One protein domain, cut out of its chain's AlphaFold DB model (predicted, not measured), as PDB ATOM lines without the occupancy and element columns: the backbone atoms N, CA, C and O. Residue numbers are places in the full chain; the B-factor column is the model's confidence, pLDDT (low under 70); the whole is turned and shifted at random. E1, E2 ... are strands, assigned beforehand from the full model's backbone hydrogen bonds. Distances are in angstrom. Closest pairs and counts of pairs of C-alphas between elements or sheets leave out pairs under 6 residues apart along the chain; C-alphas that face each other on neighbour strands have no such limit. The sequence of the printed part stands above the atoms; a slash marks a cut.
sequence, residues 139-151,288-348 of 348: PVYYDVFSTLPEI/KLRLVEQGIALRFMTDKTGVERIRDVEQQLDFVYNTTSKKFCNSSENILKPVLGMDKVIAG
ATOM      1  N   PRO A 139     -23.674 -13.347 -12.050       88.50
ATOM      2  CA  PRO A 139     -23.930 -13.216 -13.481       88.50
ATOM      3  C   PRO A 139     -24.690 -14.440 -14.011       88.50
ATOM      4  O   PRO A 139     -24.342 -15.578 -13.692       88.50
ATOM      5  N   VAL A 140     -25.735 -14.207 -14.805       89.81
ATOM      6  CA  VAL A 140     -26.626 -15.234 -15.364       89.81
ATOM      7  C   VAL A 140     -26.956 -14.886 -16.817       89.81
ATOM      8  O   VAL A 140     -27.211 -13.723 -17.131       89.81
ATOM      9  N   TYR A 141     -26.948 -15.891 -17.693       91.38
ATOM     10  CA  TYR A 141     -27.462 -15.770 -19.059       91.38
ATOM     11  C   TYR A 141     -28.984 -15.826 -19.031       91.38
ATOM     12  O   TYR A 141     -29.543 -16.685 -18.352       91.38
ATOM     13  N   TYR A 142     -29.647 -14.920 -19.742       90.44
ATOM     14  CA  TYR A 142     -31.102 -14.877 -19.774       90.44
ATOM     15  C   TYR A 142     -31.624 -14.728 -21.200       90.44
ATOM     16  O   TYR A 142     -31.081 -13.948 -21.981       90.44
ATOM     17  N   ASP A 143     -32.730 -15.419 -21.472       91.06
ATOM     18  CA  ASP A 143     -33.532 -15.269 -22.685       91.06
ATOM     19  C   ASP A 143     -34.945 -14.836 -22.288       91.06
ATOM     20  O   ASP A 143     -35.595 -15.488 -21.463       91.06
ATOM     21  N   VAL A 144     -35.435 -13.741 -22.865       89.50
ATOM     22  CA  VAL A 144     -36.792 -13.228 -22.642       89.50
ATOM     23  C   VAL A 144     -37.658 -13.578 -23.838       89.50
ATOM     24  O   VAL A 144     -37.416 -13.112 -24.948       89.50
ATOM     25  N   PHE A 145     -38.728 -14.325 -23.601       88.06
ATOM     26  CA  PHE A 145     -39.723 -14.664 -24.608       88.06
ATOM     27  C   PHE A 145     -41.023 -13.892 -24.386       88.06
ATOM     28  O   PHE A 145     -41.433 -13.650 -23.250       88.06
ATOM     29  N   SER A 146     -41.693 -13.531 -25.477       83.81
ATOM     30  CA  SER A 146     -43.064 -13.021 -25.470       83.81
ATOM     31  C   SER A 146     -44.039 -14.184 -25.597       83.81
ATOM     32  O   SER A 146     -43.825 -15.081 -26.413       83.81
ATOM     33  N   THR A 147     -45.117 -14.146 -24.814       74.00
ATOM     34  CA  THR A 147     -46.237 -15.095 -24.928       74.00
ATOM     35  C   THR A 147     -47.375 -14.571 -25.802       74.00
ATOM     36  O   THR A 147     -48.378 -15.263 -25.954       74.00
ATOM     37  N   LEU A 148     -47.257 -13.349 -26.332       68.75
ATOM     38  CA  LEU A 148     -48.266 -12.785 -27.227       68.75
ATOM     39  C   LEU A 148     -48.335 -13.599 -28.528       68.75
ATOM     40  O   LEU A 148     -47.274 -13.913 -29.080       68.75
ATOM     41  N   PRO A 149     -49.545 -13.922 -29.016       65.69
ATOM     42  CA  PRO A 149     -49.701 -14.631 -30.275       65.69
ATOM     43  C   PRO A 149     -49.146 -13.786 -31.421       65.69
ATOM     44  O   PRO A 149     -49.303 -12.563 -31.453       65.69
ATOM     45  N   GLU A 150     -48.481 -14.440 -32.366       67.94
ATOM     46  CA  GLU A 150     -48.082 -13.788 -33.603       67.94
ATOM     47  C   GLU A 150     -49.333 -13.568 -34.460       67.94
ATOM     48  O   GLU A 150     -50.137 -14.481 -34.652       67.94
ATOM     49  N   ILE A 151     -49.532 -12.332 -34.933       75.06
ATOM     50  CA  ILE A 151     -50.647 -12.016 -35.826       75.06
ATOM     51  C   ILE A 151     -50.407 -12.781 -37.124       75.06
ATOM     52  O   ILE A 151     -49.488 -12.470 -37.884       75.06
ATOM     53  N   LYS A 288     -46.298 -20.027 -30.370       72.75
ATOM     54  CA  LYS A 288     -44.861 -19.905 -30.613       72.75
ATOM     55  C   LYS A 288     -44.294 -18.816 -29.725       72.75
ATOM     56  O   LYS A 288     -44.740 -17.674 -29.744       72.75
ATOM     57  N   LEU A 289     -43.305 -19.183 -28.921       78.31
ATOM     58  CA  LEU A 289     -42.585 -18.223 -28.097       78.31
ATOM     59  C   LEU A 289     -41.626 -17.434 -28.981       78.31
ATOM     60  O   LEU A 289     -40.706 -17.997 -29.574       78.31
ATOM     61  N   ARG A 290     -41.824 -16.120 -29.046       79.94
ATOM     62  CA  ARG A 290     -40.916 -15.222 -29.758       79.94
ATOM     63  C   ARG A 290     -39.819 -14.752 -28.813       79.94
ATOM     64  O   ARG A 290     -40.134 -14.129 -27.799       79.94
ATOM     65  N   LEU A 291     -38.556 -14.997 -29.161       86.25
ATOM     66  CA  LEU A 291     -37.419 -14.385 -28.469       86.25
ATOM     67  C   LEU A 291     -37.489 -12.865 -28.660       86.25
ATOM     68  O   LEU A 291     -37.545 -12.372 -29.788       86.25
ATOM     69  N   VAL A 292     -37.556 -12.140 -27.549       88.31
ATOM     70  CA  VAL A 292     -37.604 -10.676 -27.517       88.31
ATOM     71  C   VAL A 292     -36.209 -10.132 -27.272       88.31
ATOM     72  O   VAL A 292     -35.778  -9.267 -28.015       88.31
ATOM     73  N   GLU A 293     -35.521 -10.660 -26.259       89.31
ATOM     74  CA  GLU A 293     -34.189 -10.216 -25.839       89.31
ATOM     75  C   GLU A 293     -33.367 -11.399 -25.325       89.31
ATOM     76  O   GLU A 293     -33.931 -12.362 -24.803       89.31
ATOM     77  N   GLN A 294     -32.044 -11.300 -25.431       92.25
ATOM     78  CA  GLN A 294     -31.087 -12.254 -24.864       92.25
ATOM     79  C   GLN A 294     -29.843 -11.506 -24.374       92.25
ATOM     80  O   GLN A 294     -29.419 -10.534 -25.003       92.25
ATOM     81  N   GLY A 295     -29.234 -11.954 -23.278       90.38
ATOM     82  CA  GLY A 295     -28.061 -11.270 -22.737       90.38
ATOM     83  C   GLY A 295     -27.488 -11.876 -21.463       90.38
ATOM     84  O   GLY A 295     -27.821 -12.992 -21.061       90.38
ATOM     85  N   ILE A 296     -26.600 -11.113 -20.820       90.69
ATOM     86  CA  ILE A 296     -25.997 -11.450 -19.527       90.69
ATOM     87  C   ILE A 296     -26.462 -10.413 -18.511       90.69
ATOM     88  O   ILE A 296     -26.205  -9.222 -18.657       90.69
ATOM     89  N   ALA A 297     -27.112 -10.871 -17.448       90.75
ATOM     90  CA  ALA A 297     -27.609 -10.012 -16.385       90.75
ATOM     91  C   ALA A 297     -27.011 -10.384 -15.028       90.75
ATOM     92  O   ALA A 297     -26.531 -11.494 -14.796       90.75
ATOM     93  N   LEU A 298     -27.084  -9.442 -14.095       90.44
ATOM     94  CA  LEU A 298     -26.784  -9.660 -12.687       90.44
ATOM     95  C   LEU A 298     -28.062 -10.069 -11.954       90.44
ATOM     96  O   LEU A 298     -29.035  -9.312 -11.930       90.44
ATOM     97  N   ARG A 299     -28.060 -11.254 -11.338       88.31
ATOM     98  CA  ARG A 299     -29.171 -11.766 -10.527       88.31
ATOM     99  C   ARG A 299     -29.043 -11.311  -9.075       88.31
ATOM    100  O   ARG A 299     -28.027 -11.560  -8.426       88.31
ATOM    101  N   PHE A 300     -30.116 -10.720  -8.560       85.94
ATOM    102  CA  PHE A 300     -30.279 -10.275  -7.182       85.94
ATOM    103  C   PHE A 300     -31.341 -11.121  -6.475       85.94
ATOM    104  O   PHE A 300     -32.439 -11.337  -6.998       85.94
ATOM    105  N   MET A 301     -31.024 -11.563  -5.258       78.56
ATOM    106  CA  MET A 301     -32.011 -12.158  -4.359       78.56
ATOM    107  C   MET A 301     -32.917 -11.054  -3.820       78.56
ATOM    108  O   MET A 301     -32.425 -10.007  -3.402       78.56
ATOM    109  N   THR A 302     -34.230 -11.277  -3.838       77.75
ATOM    110  CA  THR A 302     -35.185 -10.346  -3.227       77.75
ATOM    111  C   THR A 302     -35.609 -10.840  -1.847       77.75
ATOM    112  O   THR A 302     -35.560 -12.037  -1.566       77.75
ATOM    113  N   ASP A 303     -36.072  -9.923  -0.997       76.56
ATOM    114  CA  ASP A 303     -36.557 -10.245   0.357       76.56
ATOM    115  C   ASP A 303     -37.831 -11.110   0.339       76.56
ATOM    116  O   ASP A 303     -38.218 -11.704   1.346       76.56
ATOM    117  N   LYS A 304     -38.507 -11.184  -0.816       77.25
ATOM    118  CA  LYS A 304     -39.713 -11.986  -1.014       77.25
ATOM    119  C   LYS A 304     -39.333 -13.391  -1.468       77.25
ATOM    120  O   LYS A 304     -38.736 -13.586  -2.525       77.25
ATOM    121  N   THR A 305     -39.762 -14.390  -0.703       77.44
ATOM    122  CA  THR A 305     -39.584 -15.799  -1.063       77.44
ATOM    123  C   THR A 305     -40.250 -16.096  -2.405       77.44
ATOM    124  O   THR A 305     -41.447 -15.861  -2.570       77.44
ATOM    125  N   GLY A 306     -39.484 -16.638  -3.349       80.19
ATOM    126  CA  GLY A 306     -39.988 -17.041  -4.661       80.19
ATOM    127  C   GLY A 306     -39.999 -15.941  -5.728       80.19
ATOM    128  O   GLY A 306     -40.567 -16.147  -6.798       80.19
ATOM    129  N   VAL A 307     -39.377 -14.789  -5.466       86.69
ATOM    130  CA  VAL A 307     -39.188 -13.724  -6.458       86.69
ATOM    131  C   VAL A 307     -37.701 -13.424  -6.612       86.69
ATOM    132  O   VAL A 307     -36.975 -13.256  -5.631       86.69
ATOM    133  N   GLU A 308     -37.248 -13.337  -7.853       88.69
ATOM    134  CA  GLU A 308     -35.882 -12.962  -8.208       88.69
ATOM    135  C   GLU A 308     -35.908 -11.746  -9.134       88.69
ATOM    136  O   GLU A 308     -36.904 -11.474  -9.812       88.69
ATOM    137  N   ARG A 309     -34.807 -10.994  -9.143       90.44
ATOM    138  CA  ARG A 309     -34.623  -9.840 -10.023       90.44
ATOM    139  C   ARG A 309     -33.343 -10.013 -10.819       90.44
ATOM    140  O   ARG A 309     -32.303 -10.299 -10.231       90.44
ATOM    141  N   ILE A 310     -33.405  -9.806 -12.125       91.44
ATOM    142  CA  ILE A 310     -32.221  -9.707 -12.978       91.44
ATOM    143  C   ILE A 310     -32.114  -8.297 -13.536       91.44
ATOM    144  O   ILE A 310     -33.121  -7.699 -13.916       91.44
ATOM    145  N   ARG A 311     -30.892  -7.774 -13.576       91.44
ATOM    146  CA  ARG A 311     -30.596  -6.478 -14.180       91.44
ATOM    147  C   ARG A 311     -29.481  -6.615 -15.199       91.44
ATOM    148  O   ARG A 311     -28.369  -7.007 -14.846       91.44
ATOM    149  N   ASP A 312     -29.784  -6.250 -16.430       91.25
ATOM    150  CA  ASP A 312     -28.814  -6.096 -17.501       91.25
ATOM    151  C   ASP A 312     -28.398  -4.623 -17.560       91.25
ATOM    152  O   ASP A 312     -29.200  -3.734 -17.848       91.25
ATOM    153  N   VAL A 313     -27.142  -4.357 -17.202       88.94
ATOM    154  CA  VAL A 313     -26.608  -2.992 -17.151       88.94
ATOM    155  C   VAL A 313     -26.321  -2.463 -18.556       88.94
ATOM    156  O   VAL A 313     -26.445  -1.259 -18.778       88.94
ATOM    157  N   GLU A 314     -25.970  -3.339 -19.500       88.56
ATOM    158  CA  GLU A 314     -25.626  -2.952 -20.869       88.56
ATOM    159  C   GLU A 314     -26.881  -2.549 -21.643       88.56
ATOM    160  O   GLU A 314     -26.913  -1.479 -22.251       88.56
ATOM    161  N   GLN A 315     -27.941  -3.355 -21.537       87.94
ATOM    162  CA  GLN A 315     -29.231  -3.086 -22.184       87.94
ATOM    163  C   GLN A 315     -30.141  -2.151 -21.368       87.94
ATOM    164  O   GLN A 315     -31.204  -1.753 -21.837       87.94
ATOM    165  N   GLN A 316     -29.738  -1.783 -20.144       90.19
ATOM    166  CA  GLN A 316     -30.550  -1.012 -19.188       90.19
ATOM    167  C   GLN A 316     -31.912  -1.665 -18.886       90.19
ATOM    168  O   GLN A 316     -32.907  -0.978 -18.644       90.19
ATOM    169  N   LEU A 317     -31.955  -2.998 -18.878       90.81
ATOM    170  CA  LEU A 317     -33.161  -3.782 -18.630       90.81
ATOM    171  C   LEU A 317     -33.178  -4.313 -17.200       90.81
ATOM    172  O   LEU A 317     -32.152  -4.672 -16.621       90.81
ATOM    173  N   ASP A 318     -34.371  -4.384 -16.623       91.19
ATOM    174  CA  ASP A 318     -34.568  -4.838 -15.255       91.19
ATOM    175  C   ASP A 318     -35.857  -5.652 -15.173       91.19
ATOM    176  O   ASP A 318     -36.956  -5.134 -15.369       91.19
ATOM    177  N   PHE A 319     -35.711  -6.948 -14.908       90.25
ATOM    178  CA  PHE A 319     -36.825  -7.886 -14.868       90.25
ATOM    179  C   PHE A 319     -36.985  -8.453 -13.467       90.25
ATOM    180  O   PHE A 319     -36.022  -8.882 -12.833       90.25
ATOM    181  N   VAL A 320     -38.229  -8.510 -13.003       91.25
ATOM    182  CA  VAL A 320     -38.606  -9.188 -11.762       91.25
ATOM    183  C   VAL A 320     -39.468 -10.380 -12.145       91.25
ATOM    184  O   VAL A 320     -40.486 -10.202 -12.807       91.25
ATOM    185  N   TYR A 321     -39.083 -11.590 -11.755       88.81
ATOM    186  CA  TYR A 321     -39.786 -12.812 -12.148       88.81
ATOM    187  C   TYR A 321     -40.020 -13.749 -10.963       88.81
ATOM    188  O   TYR A 321     -39.354 -13.678  -9.929       88.81
ATOM    189  N   ASN A 322     -41.002 -14.636 -11.113       87.50
ATOM    190  CA  ASN A 322     -41.294 -15.670 -10.123       87.50
ATOM    191  C   ASN A 322     -40.363 -16.876 -10.326       87.50
ATOM    192  O   ASN A 322     -40.164 -17.320 -11.454       87.50
ATOM    193  N   THR A 323     -39.826 -17.452  -9.252       83.19
ATOM    194  CA  THR A 323     -39.006 -18.675  -9.335       83.19
ATOM    195  C   THR A 323     -39.822 -19.910  -9.711       83.19
ATOM    196  O   THR A 323     -39.259 -20.900 -10.175       83.19
ATOM    197  N   THR A 324     -41.146 -19.851  -9.544       83.25
ATOM    198  CA  THR A 324     -42.069 -20.918  -9.931       83.25
ATOM    199  C   THR A 324     -42.174 -20.981 -11.446       83.25
ATOM    200  O   THR A 324     -42.795 -20.130 -12.087       83.25
ATOM    201  N   SER A 325     -41.595 -22.026 -12.016       81.19
ATOM    202  CA  SER A 325     -41.680 -22.292 -13.441       81.19
ATOM    203  C   SER A 325     -43.079 -22.713 -13.871       81.19
ATOM    204  O   SER A 325     -43.728 -23.514 -13.192       81.19
ATOM    205  N   LYS A 326     -43.509 -22.251 -15.043       79.44
ATOM    206  CA  LYS A 326     -44.738 -22.696 -15.703       79.44
ATOM    207  C   LYS A 326     -44.401 -23.242 -17.088       79.44
ATOM    208  O   LYS A 326     -43.449 -22.801 -17.724       79.44
ATOM    209  N   LYS A 327     -45.191 -24.214 -17.545       75.25
ATOM    210  CA  LYS A 327     -45.119 -24.692 -18.928       75.25
ATOM    211  C   LYS A 327     -45.893 -23.728 -19.818       75.25
ATOM    212  O   LYS A 327     -47.042 -23.418 -19.510       75.25
ATOM    213  N   PHE A 328     -45.272 -23.299 -20.907       72.88
ATOM    214  CA  PHE A 328     -45.901 -22.473 -21.932       72.88
ATOM    215  C   PHE A 328     -45.816 -23.189 -23.283       72.88
ATOM    216  O   PHE A 328     -44.830 -23.866 -23.569       72.88
ATOM    217  N   CYS A 329     -46.870 -23.052 -24.091       68.75
ATOM    218  CA  CYS A 329     -46.922 -23.516 -25.479       68.75
ATOM    219  C   CYS A 329     -46.627 -25.014 -25.738       68.75
ATOM    220  O   CYS A 329     -45.926 -25.338 -26.687       68.75
ATOM    221  N   ASN A 330     -47.136 -25.946 -24.917       62.50
ATOM    222  CA  ASN A 330     -46.943 -27.410 -25.060       62.50
ATOM    223  C   ASN A 330     -45.486 -27.913 -25.167       62.50
ATOM    224  O   ASN A 330     -45.271 -29.122 -25.253       62.50
ATOM    225  N   SER A 331     -44.481 -27.037 -25.086       57.00
ATOM    226  CA  SER A 331     -43.083 -27.435 -25.142       57.00
ATOM    227  C   SER A 331     -42.707 -28.152 -23.850       57.00
ATOM    228  O   SER A 331     -42.813 -27.614 -22.744       57.00
ATOM    229  N   SER A 332     -42.282 -29.405 -23.990       51.81
ATOM    230  CA  SER A 332     -41.734 -30.218 -22.906       51.81
ATOM    231  C   SER A 332     -40.363 -29.733 -22.430       51.81
ATOM    232  O   SER A 332     -39.917 -30.176 -21.374       51.81
ATOM    233  N   GLU A 333     -39.713 -28.840 -23.180       55.53
ATOM    234  CA  GLU A 333     -38.297 -28.500 -23.004       55.53
ATOM    235  C   GLU A 333     -38.070 -27.168 -22.275       55.53
ATOM    236  O   GLU A 333     -37.051 -27.013 -21.607       55.53
ATOM    237  N   ASN A 334     -39.040 -26.247 -22.278       59.38
ATOM    238  CA  ASN A 334     -38.829 -24.899 -21.746       59.38
ATOM    239  C   ASN A 334     -39.577 -24.680 -20.422       59.38
ATOM    240  O   ASN A 334     -40.740 -24.274 -20.373       59.38
ATOM    241  N   ILE A 335     -38.883 -24.954 -19.317       69.62
ATOM    242  CA  ILE A 335     -39.274 -24.551 -17.961       69.62
ATOM    243  C   ILE A 335     -39.053 -23.032 -17.855       69.62
ATOM    244  O   ILE A 335     -37.949 -22.584 -17.563       69.62
ATOM    245  N   LEU A 336     -40.091 -22.232 -18.120       83.81
ATOM    246  CA  LEU A 336     -39.978 -20.769 -18.176       83.81
ATOM    247  C   LEU A 336     -40.552 -20.105 -16.923       83.81
ATOM    248  O   LEU A 336     -41.537 -20.567 -16.336       83.81
ATOM    249  N   LYS A 337     -39.941 -18.992 -16.520       88.00
ATOM    250  CA  LYS A 337     -40.317 -18.211 -15.337       88.00
ATOM    251  C   LYS A 337     -41.079 -16.947 -15.757       88.00
ATOM    252  O   LYS A 337     -40.540 -16.166 -16.536       88.00
ATOM    253  N   PRO A 338     -42.315 -16.713 -15.282       87.06
ATOM    254  CA  PRO A 338     -43.091 -15.546 -15.692       87.06
ATOM    255  C   PRO A 338     -42.532 -14.253 -15.092       87.06
ATOM    256  O   PRO A 338     -42.261 -14.187 -13.886       87.06
ATOM    257  N   VAL A 339     -42.411 -13.221 -15.928       88.88
ATOM    258  CA  VAL A 339     -42.065 -11.859 -15.509       88.88
ATOM    259  C   VAL A 339     -43.290 -11.218 -14.863       88.88
ATOM    260  O   VAL A 339     -44.406 -11.304 -15.369       88.88
ATOM    261  N   LEU A 340     -43.105 -10.591 -13.707       86.50
ATOM    262  CA  LEU A 340     -44.191  -9.944 -12.985       86.50
ATOM    263  C   LEU A 340     -44.603  -8.653 -13.700       86.50
ATOM    264  O   LEU A 340     -43.778  -7.772 -13.923       86.50
ATOM    265  N   GLY A 341     -45.896  -8.534 -14.013       83.44
ATOM    266  CA  GLY A 341     -46.476  -7.338 -14.634       83.44
ATOM    267  C   GLY A 341     -46.267  -7.227 -16.147       83.44
ATOM    268  O   GLY A 341     -46.530  -6.165 -16.698       83.44
ATOM    269  N   MET A 342     -45.801  -8.288 -16.817       83.38
ATOM    270  CA  MET A 342     -45.608  -8.321 -18.270       83.38
ATOM    271  C   MET A 342     -46.036  -9.672 -18.854       83.38
ATOM    272  O   MET A 342     -45.839 -10.707 -18.219       83.38
ATOM    273  N   ASP A 343     -46.508  -9.678 -20.102       79.44
ATOM    274  CA  ASP A 343     -46.771 -10.898 -20.887       79.44
ATOM    275  C   ASP A 343     -45.469 -11.469 -21.482       79.44
ATOM    276  O   ASP A 343     -45.301 -11.627 -22.695       79.44
ATOM    277  N   LYS A 344     -44.487 -11.700 -20.603       85.56
ATOM    278  CA  LYS A 344     -43.146 -12.186 -20.942       85.56
ATOM    279  C   LYS A 344     -42.688 -13.260 -19.965       85.56
ATOM    280  O   LYS A 344     -43.083 -13.292 -18.797       85.56
ATOM    281  N   VAL A 345     -41.816 -14.135 -20.441       85.44
ATOM    282  CA  VAL A 345     -41.263 -15.248 -19.667       85.44
ATOM    283  C   VAL A 345     -39.757 -15.339 -19.879       85.44
ATOM    284  O   VAL A 345     -39.262 -14.981 -20.942       85.44
ATOM    285  N   ILE A 346     -39.027 -15.790 -18.863       86.06
ATOM    286  CA  ILE A 346     -37.563 -15.843 -18.859       86.06
ATOM    287  C   ILE A 346     -37.087 -17.293 -18.753       86.06
ATOM    288  O   ILE A 346     -37.589 -18.047 -17.911       86.06
ATOM    289  N   ALA A 347     -36.103 -17.656 -19.575       82.44
ATOM    290  CA  ALA A 347     -35.237 -18.819 -19.376       82.44
ATOM    291  C   ALA A 347     -33.880 -18.350 -18.831       82.44
ATOM    292  O   ALA A 347     -33.383 -17.308 -19.257       82.44
ATOM    293  N   GLY A 348     -33.298 -19.089 -17.885       64.94
ATOM    294  CA  GLY A 348     -31.989 -18.777 -17.302       64.94
ATOM    295  C   GLY A 348     -31.549 -19.748 -16.224       64.94
ATOM    296  O   GLY A 348     -32.368 -20.622 -15.842       64.94
TER     297      GLY A 348
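Overview. This is residues 139 to 151 and 288 to 348 of the 348 residues of an uncharacterized protein of Daphnia pulex (UniProt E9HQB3). One strongly twisted antiparallel sheet, curled like part of a barrel, folds back on itself: E4 and E3 face E1, E6 and E5, with the bent E2 as hinge. The printed part has 74 residues with six named strands, E1 to E6 along the chain, in sheet order E4 E3 E2 E1 E6 E5: all strand. It is compact, radius of gyration of the C-alphas 12.0 A, spanning 34 by 27 by 22 A.

Arrangement. Within hydrogen-bond range, N 142 of E1, residues 139 to 146, is 3.0 A from O 295 of E2, residues 290 to 301. E2 bends by 79 degrees at residue 296. E3, residues 307 to 312, and E4, residues 317 to 322, continue a meander of antiparallel neighbours from E2, with N 300 to O 309 2.8 A and N 310 to O 319 2.9 A. E5, residues 335 to 338, and E6, residues 344 to 347, form a hairpin, N 337 to O 346 2.9 A; E6 neighbours E1, N 145 to O 345 2.8 A.

Along the chain. E1 runs 22.6 A from C-alpha 139 (-23.930, -13.216, -13.481), E2 27.1 A; E6 ends at C-alpha 347 (-35.237, -18.819, -19.376).

Size, cuts and confidence. Residues 152 to 287 are not printed, a C-alpha gap of 11.1 A. The E4 to E5 link is long. Residues 148 to 150, 329 to 335 and 348 have pLDDT under 70.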